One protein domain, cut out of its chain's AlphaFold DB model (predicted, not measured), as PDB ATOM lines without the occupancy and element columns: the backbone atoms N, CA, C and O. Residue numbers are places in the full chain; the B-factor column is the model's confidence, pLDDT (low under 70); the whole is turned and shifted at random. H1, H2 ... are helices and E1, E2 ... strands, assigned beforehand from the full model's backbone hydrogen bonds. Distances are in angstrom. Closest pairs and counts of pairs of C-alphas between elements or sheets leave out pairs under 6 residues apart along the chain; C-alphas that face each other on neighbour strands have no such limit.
ATOM      1  N   ALA A  86     -18.935 -61.420   3.854       90.56
ATOM      2  CA  ALA A  86     -18.905 -61.484   5.315       90.56
ATOM      3  C   ALA A  86     -18.574 -60.123   5.961       90.56
ATOM      4  O   ALA A  86     -19.180 -59.744   6.962       90.56
ATOM      5  N   GLY A  87     -17.652 -59.356   5.368       91.94
ATOM      6  CA  GLY A  87     -17.304 -58.014   5.837       91.94
ATOM      7  C   GLY A  87     -18.474 -57.034   5.726       91.94
ATOM      8  O   GLY A  87     -18.774 -56.314   6.677       91.94
ATOM      9  N   HIS A  88     -19.188 -57.057   4.601       90.50
ATOM     10  CA  HIS A  88     -20.372 -56.224   4.402       90.50
ATOM     11  C   HIS A  88     -21.490 -56.577   5.392       90.50
ATOM     12  O   HIS A  88     -22.067 -55.682   6.008       90.50
ATOM     13  N   LEU A  89     -21.744 -57.872   5.613       93.00
ATOM     14  CA  LEU A  89     -22.706 -58.340   6.617       93.00
ATOM     15  C   LEU A  89     -22.315 -57.894   8.033       93.00
ATOM     16  O   LEU A  89     -23.171 -57.446   8.792       93.00
ATOM     17  N   LYS A  90     -21.022 -57.935   8.379       93.75
ATOM     18  CA  LYS A  90     -20.517 -57.452   9.675       93.75
ATOM     19  C   LYS A  90     -20.766 -55.955   9.870       93.75
ATOM     20  O   LYS A  90     -21.254 -55.558  10.926       93.75
ATOM     21  N   VAL A  91     -20.452 -55.125   8.872       93.81
ATOM     22  CA  VAL A  91     -20.697 -53.670   8.928       93.81
ATOM     23  C   VAL A  91     -22.195 -53.377   9.019       93.81
ATOM     24  O   VAL A  91     -22.610 -52.543   9.821       93.81
ATOM     25  N   GLN A  92     -23.019 -54.099   8.258       93.75
ATOM     26  CA  GLN A  92     -24.473 -53.958   8.290       93.75
ATOM     27  C   GLN A  92     -25.060 -54.320   9.663       93.75
ATOM     28  O   GLN A  92     -25.858 -53.557  10.205       93.75
ATOM     29  N   TYR A  93     -24.635 -55.440  10.249       94.69
ATOM     30  CA  TYR A  93     -25.063 -55.871  11.579       94.69
ATOM     31  C   TYR A  93     -24.662 -54.866  12.668       94.69
ATOM     32  O   TYR A  93     -25.492 -54.454  13.479       94.69
ATOM     33  N   LEU A  94     -23.409 -54.397  12.645       95.00
ATOM     34  CA  LEU A  94     -22.937 -53.365  13.572       95.00
ATOM     35  C   LEU A  94     -23.733 -52.067  13.428       95.00
ATOM     36  O   LEU A  94     -24.059 -51.447  14.436       95.00
ATOM     37  N   ALA A  95     -24.091 -51.675  12.203       94.19
ATOM     38  CA  ALA A  95     -24.919 -50.499  11.969       94.19
ATOM     39  C   ALA A  95     -26.319 -50.654  12.576       94.19
ATOM     40  O   ALA A  95     -26.810 -49.718  13.202       94.19
ATOM     41  N   GLN A  96     -26.944 -51.828  12.449       94.62
ATOM     42  CA  GLN A  96     -28.259 -52.100  13.039       94.62
ATOM     43  C   GLN A  96     -28.232 -52.029  14.569       94.62
ATOM     44  O   GLN A  96     -29.065 -51.343  15.164       94.62
ATOM     45  N   ILE A  97     -27.250 -52.671  15.209       95.81
ATOM     46  CA  ILE A  97     -27.133 -52.628  16.673       95.81
ATOM     47  C   ILE A  97     -26.774 -51.226  17.147       95.81
ATOM     48  O   ILE A  97     -27.380 -50.740  18.099       95.81
ATOM     49  N   ALA A  98     -25.833 -50.550  16.484       95.19
ATOM     50  CA  ALA A  98     -25.479 -49.180  16.828       95.19
ATOM     51  C   ALA A  98     -26.704 -48.261  16.738       95.19
ATOM     52  O   ALA A  98     -26.879 -47.407  17.603       95.19
ATOM     53  N   ASN A  99     -27.576 -48.463  15.747       94.44
ATOM     54  CA  ASN A  99     -28.784 -47.668  15.544       94.44
ATOM     55  C   ASN A  99     -29.785 -47.870  16.688       94.44
ATOM     56  O   ASN A  99     -30.243 -46.899  17.281       94.44
ATOM     57  N   TRP A 100     -30.066 -49.124  17.048       95.62
ATOM     58  CA  TRP A 100     -30.922 -49.446  18.195       95.62
ATOM     59  C   TRP A 100     -30.340 -48.926  19.520       95.62
ATOM     60  O   TRP A 100     -31.020 -48.249  20.291       95.62
ATOM     61  N   ALA A 101     -29.056 -49.181  19.773       96.38
ATOM     62  CA  ALA A 101     -28.406 -48.797  21.021       96.38
ATOM     63  C   ALA A 101     -28.301 -47.273  21.174       96.38
ATOM     64  O   ALA A 101     -28.375 -46.757  22.284       96.38
ATOM     65  N   SER A 102     -28.161 -46.536  20.070       94.25
ATOM     66  CA  SER A 102     -28.039 -45.076  20.079       94.25
ATOM     67  C   SER A 102     -29.253 -44.360  20.667       94.25
ATOM     68  O   SER A 102     -29.081 -43.290  21.254       94.25
ATOM     69  N   THR A 103     -30.454 -44.926  20.542       92.69
ATOM     70  CA  THR A 103     -31.679 -44.359  21.123       92.69
ATOM     71  C   THR A 103     -32.028 -44.975  22.476       92.69
ATOM     72  O   THR A 103     -32.526 -44.262  23.342       92.69
ATOM     73  N   ALA A 104     -31.730 -46.262  22.688       95.25
ATOM     74  CA  ALA A 104     -32.081 -46.970  23.917       95.25
ATOM     75  C   ALA A 104     -31.065 -46.770  25.056       95.25
ATOM     76  O   ALA A 104     -31.443 -46.488  26.190       95.25
ATOM     77  N   VAL A 105     -29.767 -46.930  24.772       96.62
ATOM     78  CA  VAL A 105     -28.697 -46.965  25.783       96.62
ATOM     79  C   VAL A 105     -27.469 -46.195  25.274       96.62
ATOM     80  O   VAL A 105     -26.611 -46.777  24.604       96.62
ATOM     81  N   PRO A 106     -27.313 -44.902  25.618       93.75
ATOM     82  CA  PRO A 106     -26.284 -44.031  25.037       93.75
ATOM     83  C   PRO A 106     -24.846 -44.570  25.110       93.75
ATOM     84  O   PRO A 106     -24.097 -44.444  24.141       93.75
ATOM     85  N   ASN A 107     -24.475 -45.216  26.221       96.50
ATOM     86  CA  ASN A 107     -23.147 -45.815  26.402       96.50
ATOM     87  C   ASN A 107     -22.887 -46.950  25.398       96.50
ATOM     88  O   ASN A 107     -21.816 -47.010  24.793       96.50
ATOM     89  N   LEU A 108     -23.881 -47.820  25.179       97.06
ATOM     90  CA  LEU A 108     -23.801 -48.878  24.169       97.06
ATOM     91  C   LEU A 108     -23.832 -48.290  22.758       97.06
ATOM     92  O   LEU A 108     -23.101 -48.756  21.891       97.06
ATOM     93  N   GLY A 109     -24.615 -47.231  22.533       95.56
ATOM     94  CA  GLY A 109     -24.628 -46.502  21.265       95.56
ATOM     95  C   GLY A 109     -23.245 -45.973  20.874       95.56
ATOM     96  O   GLY A 109     -22.832 -46.129  19.728       95.56
ATOM     97  N   ALA A 110     -22.498 -45.404  21.824       95.88
ATOM     98  CA  ALA A 110     -21.117 -44.974  21.597       95.88
ATOM     99  C   ALA A 110     -20.170 -46.161  21.349       95.88
ATOM    100  O   ALA A 110     -19.397 -46.136  20.396       95.88
ATOM    101  N   TYR A 111     -20.274 -47.229  22.145       97.50
ATOM    102  CA  TYR A 111     -19.457 -48.436  21.982       97.50
ATOM    103  C   TYR A 111     -19.641 -49.105  20.610       97.50
ATOM    104  O   TYR A 111     -18.671 -49.393  19.906       97.50
ATOM    105  N   PHE A 112     -20.890 -49.336  20.199       96.44
ATOM    106  CA  PHE A 112     -21.187 -49.929  18.897       96.44
ATOM    107  C   PHE A 112     -20.902 -48.965  17.745       96.44
ATOM    108  O   PHE A 112     -20.484 -49.418  16.683       96.44
ATOM    109  N   GLY A 113     -21.051 -47.654  17.961       94.75
ATOM    110  CA  GLY A 113     -20.608 -46.622  17.022       94.75
ATOM    111  C   GLY A 113     -19.111 -46.712  16.725       94.75
ATOM    112  O   GLY A 113     -18.723 -46.765  15.559       94.75
ATOM    113  N   GLN A 114     -18.285 -46.859  17.766       95.56
ATOM    114  CA  GLN A 114     -16.839 -47.043  17.617       95.56
ATOM    115  C   GLN A 114     -16.470 -48.338  16.901       95.56
ATOM    116  O   GLN A 114     -15.638 -48.356  15.994       95.56
ATOM    117  N   ARG A 115     -17.134 -49.444  17.255       96.69
ATOM    118  CA  ARG A 115     -16.930 -50.720  16.556       96.69
ATOM    119  C   ARG A 115     -17.338 -50.656  15.089       96.69
ATOM    120  O   ARG A 115     -16.663 -51.255  14.254       96.69
ATOM    121  N   LEU A 116     -18.423 -49.951  14.776       95.19
ATOM    122  CA  LEU A 116     -18.864 -49.725  13.405       95.19
ATOM    123  C   LEU A 116     -17.826 -48.914  12.624       95.19
ATOM    124  O   LEU A 116     -17.467 -49.329  11.524       95.19
ATOM    125  N   ALA A 117     -17.321 -47.813  13.189       93.56
ATOM    126  CA  ALA A 117     -16.291 -46.988  12.564       93.56
ATOM    127  C   ALA A 117     -15.024 -47.810  12.275       93.56
ATOM    128  O   ALA A 117     -14.627 -47.929  11.116       93.56
ATOM    129  N   ALA A 118     -14.488 -48.505  13.282       94.81
ATOM    130  CA  ALA A 118     -13.306 -49.351  13.130       94.81
ATOM    131  C   ALA A 118     -13.497 -50.469  12.086       94.81
ATOM    132  O   ALA A 118     -12.611 -50.721  11.271       94.81
ATOM    133  N   ALA A 119     -14.658 -51.136  12.070       94.00
ATOM    134  CA  ALA A 119     -14.951 -52.171  11.076       94.00
ATOM    135  C   ALA A 119     -15.085 -51.593   9.657       94.00
ATOM    136  O   ALA A 119     -14.626 -52.215   8.701       94.00
ATOM    137  N   SER A 120     -15.697 -50.414   9.528       92.81
ATOM    138  CA  SER A 120     -15.870 -49.716   8.251       92.81
ATOM    139  C   SER A 120     -14.525 -49.297   7.648       92.81
ATOM    140  O   SER A 120     -14.289 -49.508   6.460       92.81
ATOM    141  N   GLU A 121     -13.604 -48.810   8.483       93.25
ATOM    142  CA  GLU A 121     -12.251 -48.421   8.083       93.25
ATOM    143  C   GLU A 121     -11.396 -49.638   7.722       93.25
ATOM    144  O   GLU A 121     -10.804 -49.668   6.646       93.25
ATOM    145  N   ALA A 122     -11.391 -50.677   8.564       94.62
ATOM    146  CA  ALA A 122     -10.605 -51.891   8.333       94.62
ATOM    147  C   ALA A 122     -11.021 -52.643   7.059       94.62
ATOM    148  O   ALA A 122     -10.187 -53.257   6.399       94.62
ATOM    149  N   LEU A 123     -12.310 -52.606   6.714       92.94
ATOM    150  CA  LEU A 123     -12.843 -53.267   5.524       92.94
ATOM    151  C   LEU A 123     -12.935 -52.330   4.318       92.94
ATOM    152  O   LEU A 123     -13.325 -52.778   3.239       92.94
ATOM    153  N   SER A 124     -12.591 -51.045   4.468       92.00
ATOM    154  CA  SER A 124     -12.807 -49.997   3.459       92.00
ATOM    155  C   SER A 124     -14.256 -49.935   2.936       92.00
ATOM    156  O   SER A 124     -14.511 -49.547   1.797       92.00
ATOM    157  N   ILE A 125     -15.225 -50.316   3.780       88.69
ATOM    158  CA  ILE A 125     -16.661 -50.285   3.481       88.69
ATOM    159  C   ILE A 125     -17.231 -49.033   4.143       88.69
ATOM    160  O   ILE A 125     -17.245 -48.973   5.369       88.69
ATOM    161  N   PRO A 126     -17.724 -48.037   3.391       85.19
ATOM    162  CA  PRO A 126     -18.283 -46.840   3.999       85.19
ATOM    163  C   PRO A 126     -19.516 -47.196   4.847       85.19
ATOM    164  O   PRO A 126     -20.342 -48.010   4.422       85.19
ATOM    165  N   PRO A 127     -19.692 -46.581   6.031       77.62
ATOM    166  CA  PRO A 127     -20.900 -46.786   6.813       77.62
ATOM    167  C   PRO A 127     -22.121 -46.300   6.014       77.62
ATOM    168  O   PRO A 127     -22.025 -45.304   5.290       77.62
ATOM    169  N   PRO A 128     -23.294 -46.940   6.168       66.69
ATOM    170  CA  PRO A 128     -24.475 -46.651   5.350       66.69
ATOM    171  C   PRO A 128     -24.982 -45.209   5.502       66.69
ATOM    172  O   PRO A 128     -25.656 -44.686   4.617       66.69
ATOM    173  N   THR A 129     -24.648 -44.535   6.609       70.19
ATOM    174  CA  THR A 129     -24.986 -43.124   6.833       70.19
ATOM    175  C   THR A 129     -23.798 -42.351   7.433       70.19
ATOM    176  O   THR A 129     -23.783 -42.041   8.622       70.19
ATOM    177  N   PRO A 130     -22.793 -41.936   6.634       62.28
ATOM    178  CA  PRO A 130     -21.610 -41.233   7.160       62.28
ATOM    179  C   PRO A 130     -21.965 -39.875   7.796       62.28
ATOM    180  O   PRO A 130     -21.195 -39.275   8.544       62.28
ATOM    181  N   HIS A 131     -23.159 -39.356   7.502       64.38
ATOM    182  CA  HIS A 131     -23.636 -38.068   7.981       64.38
ATOM    183  C   HIS A 131     -24.480 -38.135   9.259       64.38
ATOM    184  O   HIS A 131     -24.968 -37.089   9.685       64.38
ATOM    185  N   SER A 132     -24.602 -39.283   9.913       81.62
ATOM    186  CA  SER A 132     -25.312 -39.401  11.189       81.62
ATOM    187  C   SER A 132     -24.372 -39.593  12.381       81.62
ATOM    188  O   SER A 132     -24.823 -39.448  13.500       81.62
ATOM    189  N   LEU A 133     -23.069 -39.834  12.208       92.69
ATOM    190  CA  LEU A 133     -22.186 -40.119  13.349       92.69
ATOM    191  C   LEU A 133     -21.717 -38.860  14.096       92.69
ATOM    192  O   LEU A 133     -21.469 -37.802  13.496       92.69
ATOM    193  N   CYS A 134     -21.555 -38.990  15.415       95.06
ATOM    194  CA  CYS A 134     -20.860 -38.003  16.228       95.06
ATOM    195  C   CYS A 134     -19.341 -38.100  16.031       95.06
ATOM    196  O   CYS A 134     -18.752 -39.145  16.245       95.06
ATOM    197  N   GLN A 135     -18.675 -36.987  15.740       94.12
ATOM    198  CA  GLN A 135     -17.223 -36.919  15.534       94.12
ATOM    199  C   GLN A 135     -16.387 -37.164  16.799       94.12
ATOM    200  O   GLN A 135     -15.173 -37.268  16.696       94.12
ATOM    201  N   ARG A 136     -17.002 -37.170  17.992       95.62
ATOM    202  CA  ARG A 136     -16.286 -37.360  19.264       95.62
ATOM    203  C   ARG A 136     -16.465 -38.761  19.837       95.62
ATOM    204  O   ARG A 136     -15.497 -39.347  20.295       95.62
ATOM    205  N   CYS A 137     -17.701 -39.253  19.887       95.56
ATOM    206  CA  CYS A 137     -18.030 -40.547  20.495       95.56
ATOM    207  C   CYS A 137     -18.571 -41.570  19.494       95.56
ATOM    208  O   CYS A 137     -19.001 -42.635  19.914       95.56
ATOM    209  N   GLU A 138     -18.629 -41.219  18.207       94.94
ATOM    210  CA  GLU A 138     -18.989 -42.110  17.092       94.94
ATOM    211  C   GLU A 138     -20.395 -42.727  17.160       94.94
ATOM    212  O   GLU A 138     -20.788 -43.469  16.269       94.94
ATOM    213  N   SER A 139     -21.218 -42.343  18.140       95.00
ATOM    214  CA  SER A 139     -22.629 -42.729  18.228       95.00
ATOM    215  C   SER A 139     -23.433 -42.202  17.034       95.00
ATOM    216  O   SER A 139     -23.231 -41.053  16.613       95.00
ATOM    217  N   ILE A 140     -24.410 -42.980  16.564       95.06
ATOM    218  CA  ILE A 140     -25.366 -42.547  15.538       95.06
ATOM    219  C   ILE A 140     -26.297 -41.485  16.138       95.06
ATOM    220  O   ILE A 140     -26.833 -41.645  17.230       95.06
ATOM    221  N   LEU A 141     -26.465 -40.369  15.434       95.19
ATOM    222  CA  LEU A 141     -27.275 -39.226  15.838       95.19
ATOM    223  C   LEU A 141     -28.658 -39.307  15.186       95.19
ATOM    224  O   LEU A 141     -28.807 -39.135  13.975       95.19
ATOM    225  N   HIS A 142     -29.662 -39.488  16.032       93.94
ATOM    226  CA  HIS A 142     -31.083 -39.418  15.743       93.94
ATOM    227  C   HIS A 142     -31.611 -38.056  16.180       93.94
ATOM    228  O   HIS A 142     -31.600 -37.699  17.361       93.94
ATOM    229  N   VAL A 143     -32.029 -37.257  15.203       94.19
ATOM    230  CA  VAL A 143     -32.579 -35.926  15.462       94.19
ATOM    231  C   VAL A 143     -33.912 -36.068  16.190       94.19
ATOM    232  O   VAL A 143     -34.816 -36.706  15.667       94.19
ATOM    233  N   GLY A 144     -34.038 -35.441  17.359       93.44
ATOM    234  CA  GLY A 144     -35.227 -35.521  18.214       93.44
ATOM    235  C   GLY A 144     -35.026 -36.411  19.440       93.44
ATOM    236  O   GLY A 144     -35.507 -36.050  20.508       93.44
ATOM    237  N   ASP A 145     -34.229 -37.475  19.319       94.31
ATOM    238  CA  ASP A 145     -34.010 -38.436  20.405       94.31
ATOM    239  C   ASP A 145     -32.695 -38.137  21.144       94.31
ATOM    240  O   ASP A 145     -32.642 -37.475  22.186       94.31
ATOM    241  N   ASN A 146     -31.574 -38.565  20.560       94.81
ATOM    242  CA  ASN A 146     -30.244 -38.432  21.149       94.81
ATOM    243  C   ASN A 146     -29.441 -37.250  20.564       94.81
ATOM    244  O   ASN A 146     -28.264 -37.056  20.899       94.81
ATOM    245  N   CYS A 147     -30.061 -36.457  19.688       95.81
ATOM    246  CA  CYS A 147     -29.446 -35.302  19.057       95.81
ATOM    247  C   CYS A 147     -30.438 -34.157  18.822       95.81
ATOM    248  O   CYS A 147     -31.568 -34.366  18.387       95.81
ATOM    249  N   SER A 148     -29.978 -32.918  19.013       96.06
ATOM    250  CA  SER A 148     -30.700 -31.707  18.606       96.06
ATOM    251  C   SER A 148     -29.974 -30.981  17.476       96.06
ATOM    252  O   SER A 148     -28.745 -30.881  17.461       96.06
ATOM    253  N   VAL A 149     -30.738 -30.440  16.524       95.44
ATOM    254  CA  VAL A 149     -30.200 -29.703  15.374       95.44
ATOM    255  C   VAL A 149     -30.449 -28.216  15.548       95.44
ATOM    256  O   VAL A 149     -31.569 -27.783  15.806       95.44
ATOM    257  N   ARG A 150     -29.402 -27.412  15.362       94.62
ATOM    258  CA  ARG A 150     -29.498 -25.952  15.306       94.62
ATOM    259  C   ARG A 150     -28.940 -25.433  13.994       94.62
ATOM    260  O   ARG A 150     -27.877 -25.854  13.543       94.62
ATOM    261  N   VAL A 151     -29.635 -24.467  13.407       93.69
ATOM    262  CA  VAL A 151     -29.135 -23.727  12.247       93.69
ATOM    263  C   VAL A 151     -28.371 -22.513  12.758       93.69
ATOM    264  O   VAL A 151     -28.937 -21.628  13.391       93.69
ATOM    265  N   THR A 152     -27.072 -22.461  12.489       92.69
ATOM    266  CA  THR A 152     -26.215 -21.330  12.861       92.69
ATOM    267  C   THR A 152     -25.657 -20.645  11.622       92.69
ATOM    268  O   THR A 152     -25.626 -21.219  10.535       92.69
ATOM    269  N   LYS A 153     -25.133 -19.424  11.762       91.00
ATOM    270  CA  LYS A 153     -24.381 -18.782  10.673       91.00
ATOM    271  C   LYS A 153     -23.122 -19.597  10.362       91.00
ATOM    272  O   LYS A 153     -22.393 -19.990  11.271       91.00
ATOM    273  N   ALA A 154     -22.838 -19.823   9.080       88.12
ATOM    274  CA  ALA A 154     -21.648 -20.557   8.671       88.12
ATOM    275  C   ALA A 154     -20.361 -19.827   9.119       88.12
ATOM    276  O   ALA A 154     -20.295 -18.586   9.115       88.12
ATOM    277  N   PRO A 155     -19.294 -20.556   9.486       86.44
ATOM    278  CA  PRO A 155     -18.019 -19.943   9.821       86.44
ATOM    279  C   PRO A 155     -17.459 -19.181   8.611       86.44
ATOM    280  O   PRO A 155     -17.721 -19.524   7.456       86.44
ATOM    281  N   LYS A 156     -16.676 -18.124   8.867       83.00
ATOM    282  CA  LYS A 156     -16.118 -17.259   7.807       83.00
ATOM    283  C   LYS A 156     -15.342 -18.065   6.750       83.00
ATOM    284  O   LYS A 156     -15.398 -17.709   5.580       83.00
ATOM    285  N   LYS A 157     -14.685 -19.166   7.145       81.75
ATOM    286  CA  LYS A 157     -13.960 -20.070   6.233       81.75
ATOM    287  C   LYS A 157     -14.855 -20.727   5.175       81.75
ATOM    288  O   LYS A 157     -14.467 -20.782   4.018       81.75
ATOM    289  N   TRP A 158     -16.070 -21.149   5.535       79.62
ATOM    290  CA  TRP A 158     -17.001 -21.790   4.595       79.62
ATOM    291  C   TRP A 158     -17.701 -20.775   3.691       79.62
ATOM    292  O   TRP A 158     -17.998 -21.064   2.540       79.62
ATOM    293  N   ARG A 159     -17.891 -19.546   4.183       71.06
ATOM    294  CA  ARG A 159     -18.467 -18.442   3.399       71.06
ATOM    295  C   ARG A 159     -17.530 -17.892   2.321       71.06
ATOM    296  O   ARG A 159     -17.998 -17.247   1.392       71.06
ATOM    297  N   LYS A 160     -16.216 -18.090   2.474       68.31
ATOM    298  CA  LYS A 160     -15.179 -17.544   1.584       68.31
ATOM    299  C   LYS A 160     -14.735 -18.503   0.482       68.31
ATOM    300  O   LYS A 160     -13.929 -18.099  -0.348       68.31
ATOM    301  N   SER A 161     -15.261 -19.729   0.455       61.56
ATOM    302  CA  SER A 161     -15.120 -20.639  -0.683       61.56
ATOM    303  C   SER A 161     -15.927 -20.069  -1.860       61.56
ATOM    304  O   SER A 161     -17.049 -20.472  -2.141       61.56
ATOM    305  N   LYS A 162     -15.401 -19.013  -2.490       57.97
ATOM    306  CA  LYS A 162     -15.848 -18.564  -3.802       57.97
ATOM    307  C   LYS A 162     -15.192 -19.503  -4.803       57.97
ATOM    308  O   LYS A 162     -13.999 -19.379  -5.063       57.97
ATOM    309  N   VAL A 163     -15.970 -20.413  -5.382       56.12
ATOM    310  CA  VAL A 163     -15.648 -20.875  -6.732       56.12
ATOM    311  C   VAL A 163     -15.690 -19.629  -7.620       56.12
ATOM    312  O   VAL A 163     -16.606 -18.807  -7.516       56.12
ATOM    313  N   LYS A 164     -14.629 -19.420  -8.400       46.09
ATOM    314  CA  LYS A 164     -14.461 -18.272  -9.294       46.09
ATOM    315  C   LYS A 164     -15.676 -18.245 -10.241       46.09
ATOM    316  O   LYS A 164     -15.805 -19.137 -11.067       46.09
ATOM    317  N   GLY A 165     -16.590 -17.283 -10.070       49.88
ATOM    318  CA  GLY A 165     -17.713 -17.069 -10.999       49.88
ATOM    319  C   GLY A 165     -19.146 -17.298 -10.493       49.88
ATOM    320  O   GLY A 165     -20.061 -17.235 -11.302       49.88
ATOM    321  N   GLY A 166     -19.409 -17.512  -9.198       52.16
ATOM    322  CA  GLY A 166     -20.805 -17.616  -8.742       52.16
ATOM    323  C   GLY A 166     -20.988 -17.614  -7.232       52.16
ATOM    324  O   GLY A 166     -20.074 -17.936  -6.479       52.16
ATOM    325  N   ASP A 167     -22.186 -17.238  -6.786       56.22
ATOM    326  CA  ASP A 167     -22.654 -17.110  -5.394       56.22
ATOM    327  C   ASP A 167     -22.781 -18.479  -4.674       56.22
ATOM    328  O   ASP A 167     -23.786 -18.798  -4.041       56.22
ATOM    329  N   ALA A 168     -21.754 -19.324  -4.797       61.59
ATOM    330  CA  ALA A 168     -21.711 -20.719  -4.357       61.59
ATOM    331  C   ALA A 168     -21.240 -20.881  -2.897       61.59
ATOM    332  O   ALA A 168     -20.663 -21.898  -2.520       61.59
ATOM    333  N   GLY A 169     -21.470 -19.870  -2.056       71.25
ATOM    334  CA  GLY A 169     -21.136 -19.919  -0.635       71.25
ATOM    335  C   GLY A 169     -22.269 -20.510   0.207       71.25
ATOM    336  O   GLY A 169     -23.435 -20.127   0.073       71.25
ATOM    337  N   VAL A 170     -21.930 -21.391   1.147       81.31
ATOM    338  CA  VAL A 170     -22.867 -21.864   2.176       81.31
ATOM    339  C   VAL A 170     -23.031 -20.779   3.249       81.31
ATOM    340  O   VAL A 170     -22.062 -20.365   3.890       81.31
ATOM    341  N   LYS A 171     -24.266 -20.301   3.458       83.06
ATOM    342  CA  LYS A 171     -24.570 -19.242   4.447       83.06
ATOM    343  C   LYS A 171     -24.809 -19.777   5.857       83.06
ATOM    344  O   LYS A 171     -24.456 -19.107   6.829       83.06
ATOM    345  N   ASN A 172     -25.374 -20.974   5.953       89.38
ATOM    346  CA  ASN A 172     -25.806 -21.580   7.204       89.38
ATOM    347  C   ASN A 172     -24.986 -22.839   7.483       89.38
ATOM    348  O   ASN A 172     -24.626 -23.567   6.568       89.38
ATOM    349  N   ALA A 173     -24.688 -23.099   8.743       91.06
ATOM    350  CA  ALA A 173     -24.141 -24.361   9.211       91.06
ATOM    351  C   ALA A 173     -25.215 -25.077  10.028       91.06
ATOM    352  O   ALA A 173     -25.939 -24.437  10.790       91.06
ATOM    353  N   LEU A 174     -25.300 -26.392   9.869       92.25
ATOM    354  CA  LEU A 174     -26.088 -27.250  10.742       92.25
ATOM    355  C   LEU A 174     -25.188 -27.705  11.883       92.25
ATOM    356  O   LEU A 174     -24.091 -28.211  11.645       92.25
ATOM    357  N   VAL A 175     -25.626 -27.502  13.118       94.56
ATOM    358  CA  VAL A 175     -24.930 -27.983  14.311       94.56
ATOM    359  C   VAL A 175     -25.785 -29.068  14.937       94.56
ATOM    360  O   VAL A 175     -26.876 -28.786  15.424       94.56
ATOM    361  N   TYR A 176     -25.283 -30.297  14.895       95.62
ATOM    362  CA  TYR A 176     -25.885 -31.457  15.540       95.62
ATOM    363  C   TYR A 176     -25.254 -31.620  16.921       95.62
ATOM    364  O   TYR A 176     -24.089 -32.014  17.036       95.62
ATOM    365  N   ASN A 177     -25.999 -31.291  17.967       97.00
ATOM    366  CA  ASN A 177     -25.547 -31.433  19.344       97.00
ATOM    367  C   ASN A 177     -25.846 -32.849  19.824       97.00
ATOM    368  O   ASN A 177     -27.009 -33.234  19.929       97.00
ATOM    369  N   CYS A 178     -24.804 -33.621  20.114       96.81
ATOM    370  CA  CYS A 178     -24.943 -34.949  20.698       96.81
ATOM    371  C   CYS A 178     -25.419 -34.830  22.152       96.81
ATOM    372  O   CYS A 178     -24.789 -34.137  22.949       96.81
ATOM    373  N   HIS A 179     -26.508 -35.502  22.526       96.50
ATOM    374  CA  HIS A 179     -27.008 -35.468  23.903       96.50
ATOM    375  C   HIS A 179     -26.134 -36.279  24.865       96.50
ATOM    376  O   HIS A 179     -26.102 -35.944  26.048       96.50
ATOM    377  N   PHE A 180     -25.380 -37.257  24.359       96.06
ATOM    378  CA  PHE A 180     -24.461 -38.078  25.142       96.06
ATOM    379  C   PHE A 180     -23.180 -37.315  25.524       96.06
ATOM    380  O   PHE A 180     -23.019 -36.909  26.670       96.06
ATOM    381  N   CYS A 181     -22.292 -37.024  24.566       96.75
ATOM    382  CA  CYS A 181     -20.992 -36.394  24.851       96.75
ATOM    383  C   CYS A 181     -20.991 -34.853  24.778       96.75
ATOM    384  O   CYS A 181     -19.929 -34.225  24.861       96.75
ATOM    385  N   LYS A 182     -22.164 -34.243  24.545       96.56
ATOM    386  CA  LYS A 182     -22.388 -32.789  24.389       96.56
ATOM    387  C   LYS A 182     -21.597 -32.124  23.257       96.56
ATOM    388  O   LYS A 182     -21.547 -30.900  23.161       96.56
ATOM    389  N   PHE A 183     -20.996 -32.908  22.362       97.00
ATOM    390  CA  PHE A 183     -20.228 -32.379  21.241       97.00
ATOM    391  C   PHE A 183     -21.143 -31.806  20.147       97.00
ATOM    392  O   PHE A 183     -22.121 -32.436  19.736       97.00
ATOM    393  N   GLY A 184     -20.805 -30.608  19.658       95.62
ATOM    394  CA  GLY A 184     -21.511 -29.927  18.572       95.62
ATOM    395  C   GLY A 184     -20.895 -30.241  17.208       95.62
ATOM    396  O   GLY A 184     -19.949 -29.578  16.778       95.62
ATOM    397  N   ASN A 185     -21.461 -31.215  16.500       94.50
ATOM    398  CA  ASN A 185     -21.006 -31.649  15.181       94.50
ATOM    399  C   ASN A 185     -21.444 -30.636  14.117       94.50
ATOM    400  O   ASN A 185     -22.627 -30.531  13.785       94.50
ATOM    401  N   LYS A 186     -20.492 -29.874  13.575       92.44
ATOM    402  CA  LYS A 186     -20.769 -28.810  12.597       92.44
ATOM    403  C   LYS A 186     -20.709 -29.365  11.180       92.44
ATOM    404  O   LYS A 186     -19.666 -29.852  10.755       92.44
ATOM    405  N   LYS A 187     -21.790 -29.203  10.423       89.50
ATOM    406  CA  LYS A 187     -21.883 -29.579   9.009       89.50
ATOM    407  C   LYS A 187     -22.229 -28.360   8.155       89.50
ATOM    408  O   LYS A 187     -22.963 -27.478   8.617       89.50
ATOM    409  N   PRO A 188     -21.687 -28.257   6.932       89.38
ATOM    410  CA  PRO A 188     -22.123 -27.227   6.003       89.38
ATOM    411  C   PRO A 188     -23.619 -27.416   5.721       89.38
ATOM    412  O   PRO A 188     -24.082 -28.533   5.503       89.38
ATOM    413  N   GLY A 189     -24.386 -26.329   5.786       85.56
ATOM    414  CA  GLY A 189     -25.771 -26.321   5.329       85.56
ATOM    415  C   GLY A 189     -25.860 -26.268   3.803       85.56
ATOM    416  O   GLY A 189     -24.872 -26.429   3.087       85.56
ATOM    417  N   THR A 190     -27.058 -26.000   3.295       83.69
ATOM    418  CA  THR A 190     -27.303 -25.913   1.854       83.69
ATOM    419  C   THR A 190     -26.691 -24.654   1.234       83.69
ATOM    420  O   THR A 190     -26.559 -23.600   1.871       83.69
ATOM    421  N   ALA A 191     -26.306 -24.765  -0.040       82.56
ATOM    422  CA  ALA A 191     -25.829 -23.635  -0.828       82.56
ATOM    423  C   ALA A 191     -26.937 -22.589  -1.027       82.56
ATOM    424  O   ALA A 191     -28.136 -22.899  -1.016       82.56
ATOM    425  N   LYS A 192     -26.541 -21.327  -1.228       77.56
ATOM    426  CA  LYS A 192     -27.484 -20.240  -1.511       77.56
ATOM    427  C   LYS A 192     -28.339 -20.593  -2.733       77.56
ATOM    428  O   LYS A 192     -27.835 -21.080  -3.736       77.56
ATOM    429  N   GLY A 193     -29.647 -20.354  -2.640       75.62
ATOM    430  CA  GLY A 193     -30.574 -20.607  -3.744       75.62
ATOM    431  C   GLY A 193     -30.983 -22.070  -3.922       75.62
ATOM    432  O   GLY A 193     -31.957 -22.297  -4.621       75.62
ATOM    433  N   HIS A 194     -30.360 -23.038  -3.234       81.94
ATOM    434  CA  HIS A 194     -30.695 -24.463  -3.379       81.94
ATOM    435  C   HIS A 194     -32.193 -24.743  -3.181       81.94
ATOM    436  O   HIS A 194     -32.825 -25.392  -4.011       81.94
ATOM    437  N   VAL A 195     -32.780 -24.186  -2.117       82.12
ATOM    438  CA  VAL A 195     -34.216 -24.318  -1.838       82.12
ATOM    439  C   VAL A 195     -35.043 -23.655  -2.943       82.12
ATOM    440  O   VAL A 195     -35.963 -24.276  -3.460       82.12
ATOM    441  N   LYS A 196     -34.677 -22.442  -3.379       84.31
ATOM    442  CA  LYS A 196     -35.381 -21.730  -4.458       84.31
ATOM    443  C   LYS A 196     -35.361 -22.537  -5.760       84.31
ATOM    444  O   LYS A 196     -36.412 -22.740  -6.351       84.31
ATOM    445  N   THR A 197     -34.204 -23.065  -6.152       85.69
ATOM    446  CA  THR A 197     -34.053 -23.922  -7.333       85.69
ATOM    447  C   THR A 197     -34.909 -25.182  -7.222       85.69
ATOM    448  O   THR A 197     -35.611 -25.514  -8.171       85.69
ATOM    449  N   LYS A 198     -34.924 -25.853  -6.062       83.81
ATOM    450  CA  LYS A 198     -35.770 -27.036  -5.833       83.81
ATOM    451  C   LYS A 198     -37.262 -26.708  -5.905       83.81
ATOM    452  O   LYS A 198     -38.002 -27.447  -6.543       83.81
ATOM    453  N   PHE A 199     -37.707 -25.597  -5.321       84.75
ATOM    454  CA  PHE A 199     -39.102 -25.158  -5.426       84.75
ATOM    455  C   PHE A 199     -39.489 -24.795  -6.864       84.75
ATOM    456  O   PHE A 199     -40.557 -25.202  -7.315       84.75
ATOM    457  N   SER A 200     -38.624 -24.105  -7.610       87.44
ATOM    458  CA  SER A 200     -38.850 -23.814  -9.030       87.44
ATOM    459  C   SER A 200     -38.913 -25.089  -9.875       87.44
ATOM    460  O   SER A 200     -39.801 -25.210 -10.712       87.44
TER     461      SER A 200
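Overview. This is residues 86 to 200 of the 329 residues of an uncharacterized protein of Marchantia polymorpha subsp. ruderalis (UniProt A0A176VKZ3). A helical hairpin, H1 and H2, stands at one end of an elongated model, and a twisted three-stranded sheet reaches away from it toward the other end, with a long link, residues 123 to 146, in the space between the two. Small H3 grazes the sheet near the end away from the hairpin, and residues 195 to 200 of H4 stick out freely. The printed part has 115 residues, with four named helices and three named strands in the order H1 H2 E1 H3 E2 E3 H4. The sheet runs E1 - E2 - E3, all antiparallel, and the class is mixed, helices and strands. The whole is loose, with a radius of gyration of the C-alphas of 16.7 A, and spans 47 by 29 by 29 A.

Arrangement. In the sheet, E2, residues 172 to 178, is the inner strand, and E1, residues 147 to 153, and E3, residues 184 to 188, are the edge strands. E1 and E2 are antiparallel at 154 degrees, with N 150 and O 175 2.9 A apart and N 177 and O 148 2.8 A apart, both within hydrogen-bond range. E2 and E3 form an antiparallel hairpin at 152 degrees, with N 174 and O 187 within hydrogen-bond range at 2.9 A. The sheet is only just strongly twisted, its C-alphas up to 4.1 A off the best plane. H3, residues 156 to 159, is on the sheet but only grazes it with residues 158 to 159; the closest C-alphas of H3 and E3 are those of Trp 158 and Pro 188, 7.6 A apart. H1, residues 86 to 104, and H2, residues 106 to 122, form a helical hairpin and touch, at a shallow tilt of 20 degrees, opposite ways. Their closest C-alphas are those of Ser 102 and Gly 109, 3.9 A apart. Neither is on the sheet. H4, residues 194 to 200, is not on the sheet and is apart from H1, H2 and H3. Every O i to N i+4 pair is within hydrogen-bond range in H2 and H4, and 14 of 15 in H1; H3 is too short for such a pair.

Along the chain. E1 is 19.2 A long, E2 19.0 A and E3 12.9 A. H1 begins with C-alpha 86 at (-18.905, -61.484, 5.315) and is 27.0 A long, and H2 is 24.2 A long. H3 measures 5.1 A. H4 measures 9.9 A and ends with C-alpha 200 at (-38.850, -23.814, -9.030).

Size, cuts and confidence. The two C-alphas farthest apart are those of Val 105 and Gly 165, 48.7 A. The printed part has no cut. The links H2 to E1 and H3 to E2 are long, with 24 and 12 residues. The mean pLDDT of the printed part is 87.8, and residue 128, residues 130 to 131 and residues 160 to 168 are under 70.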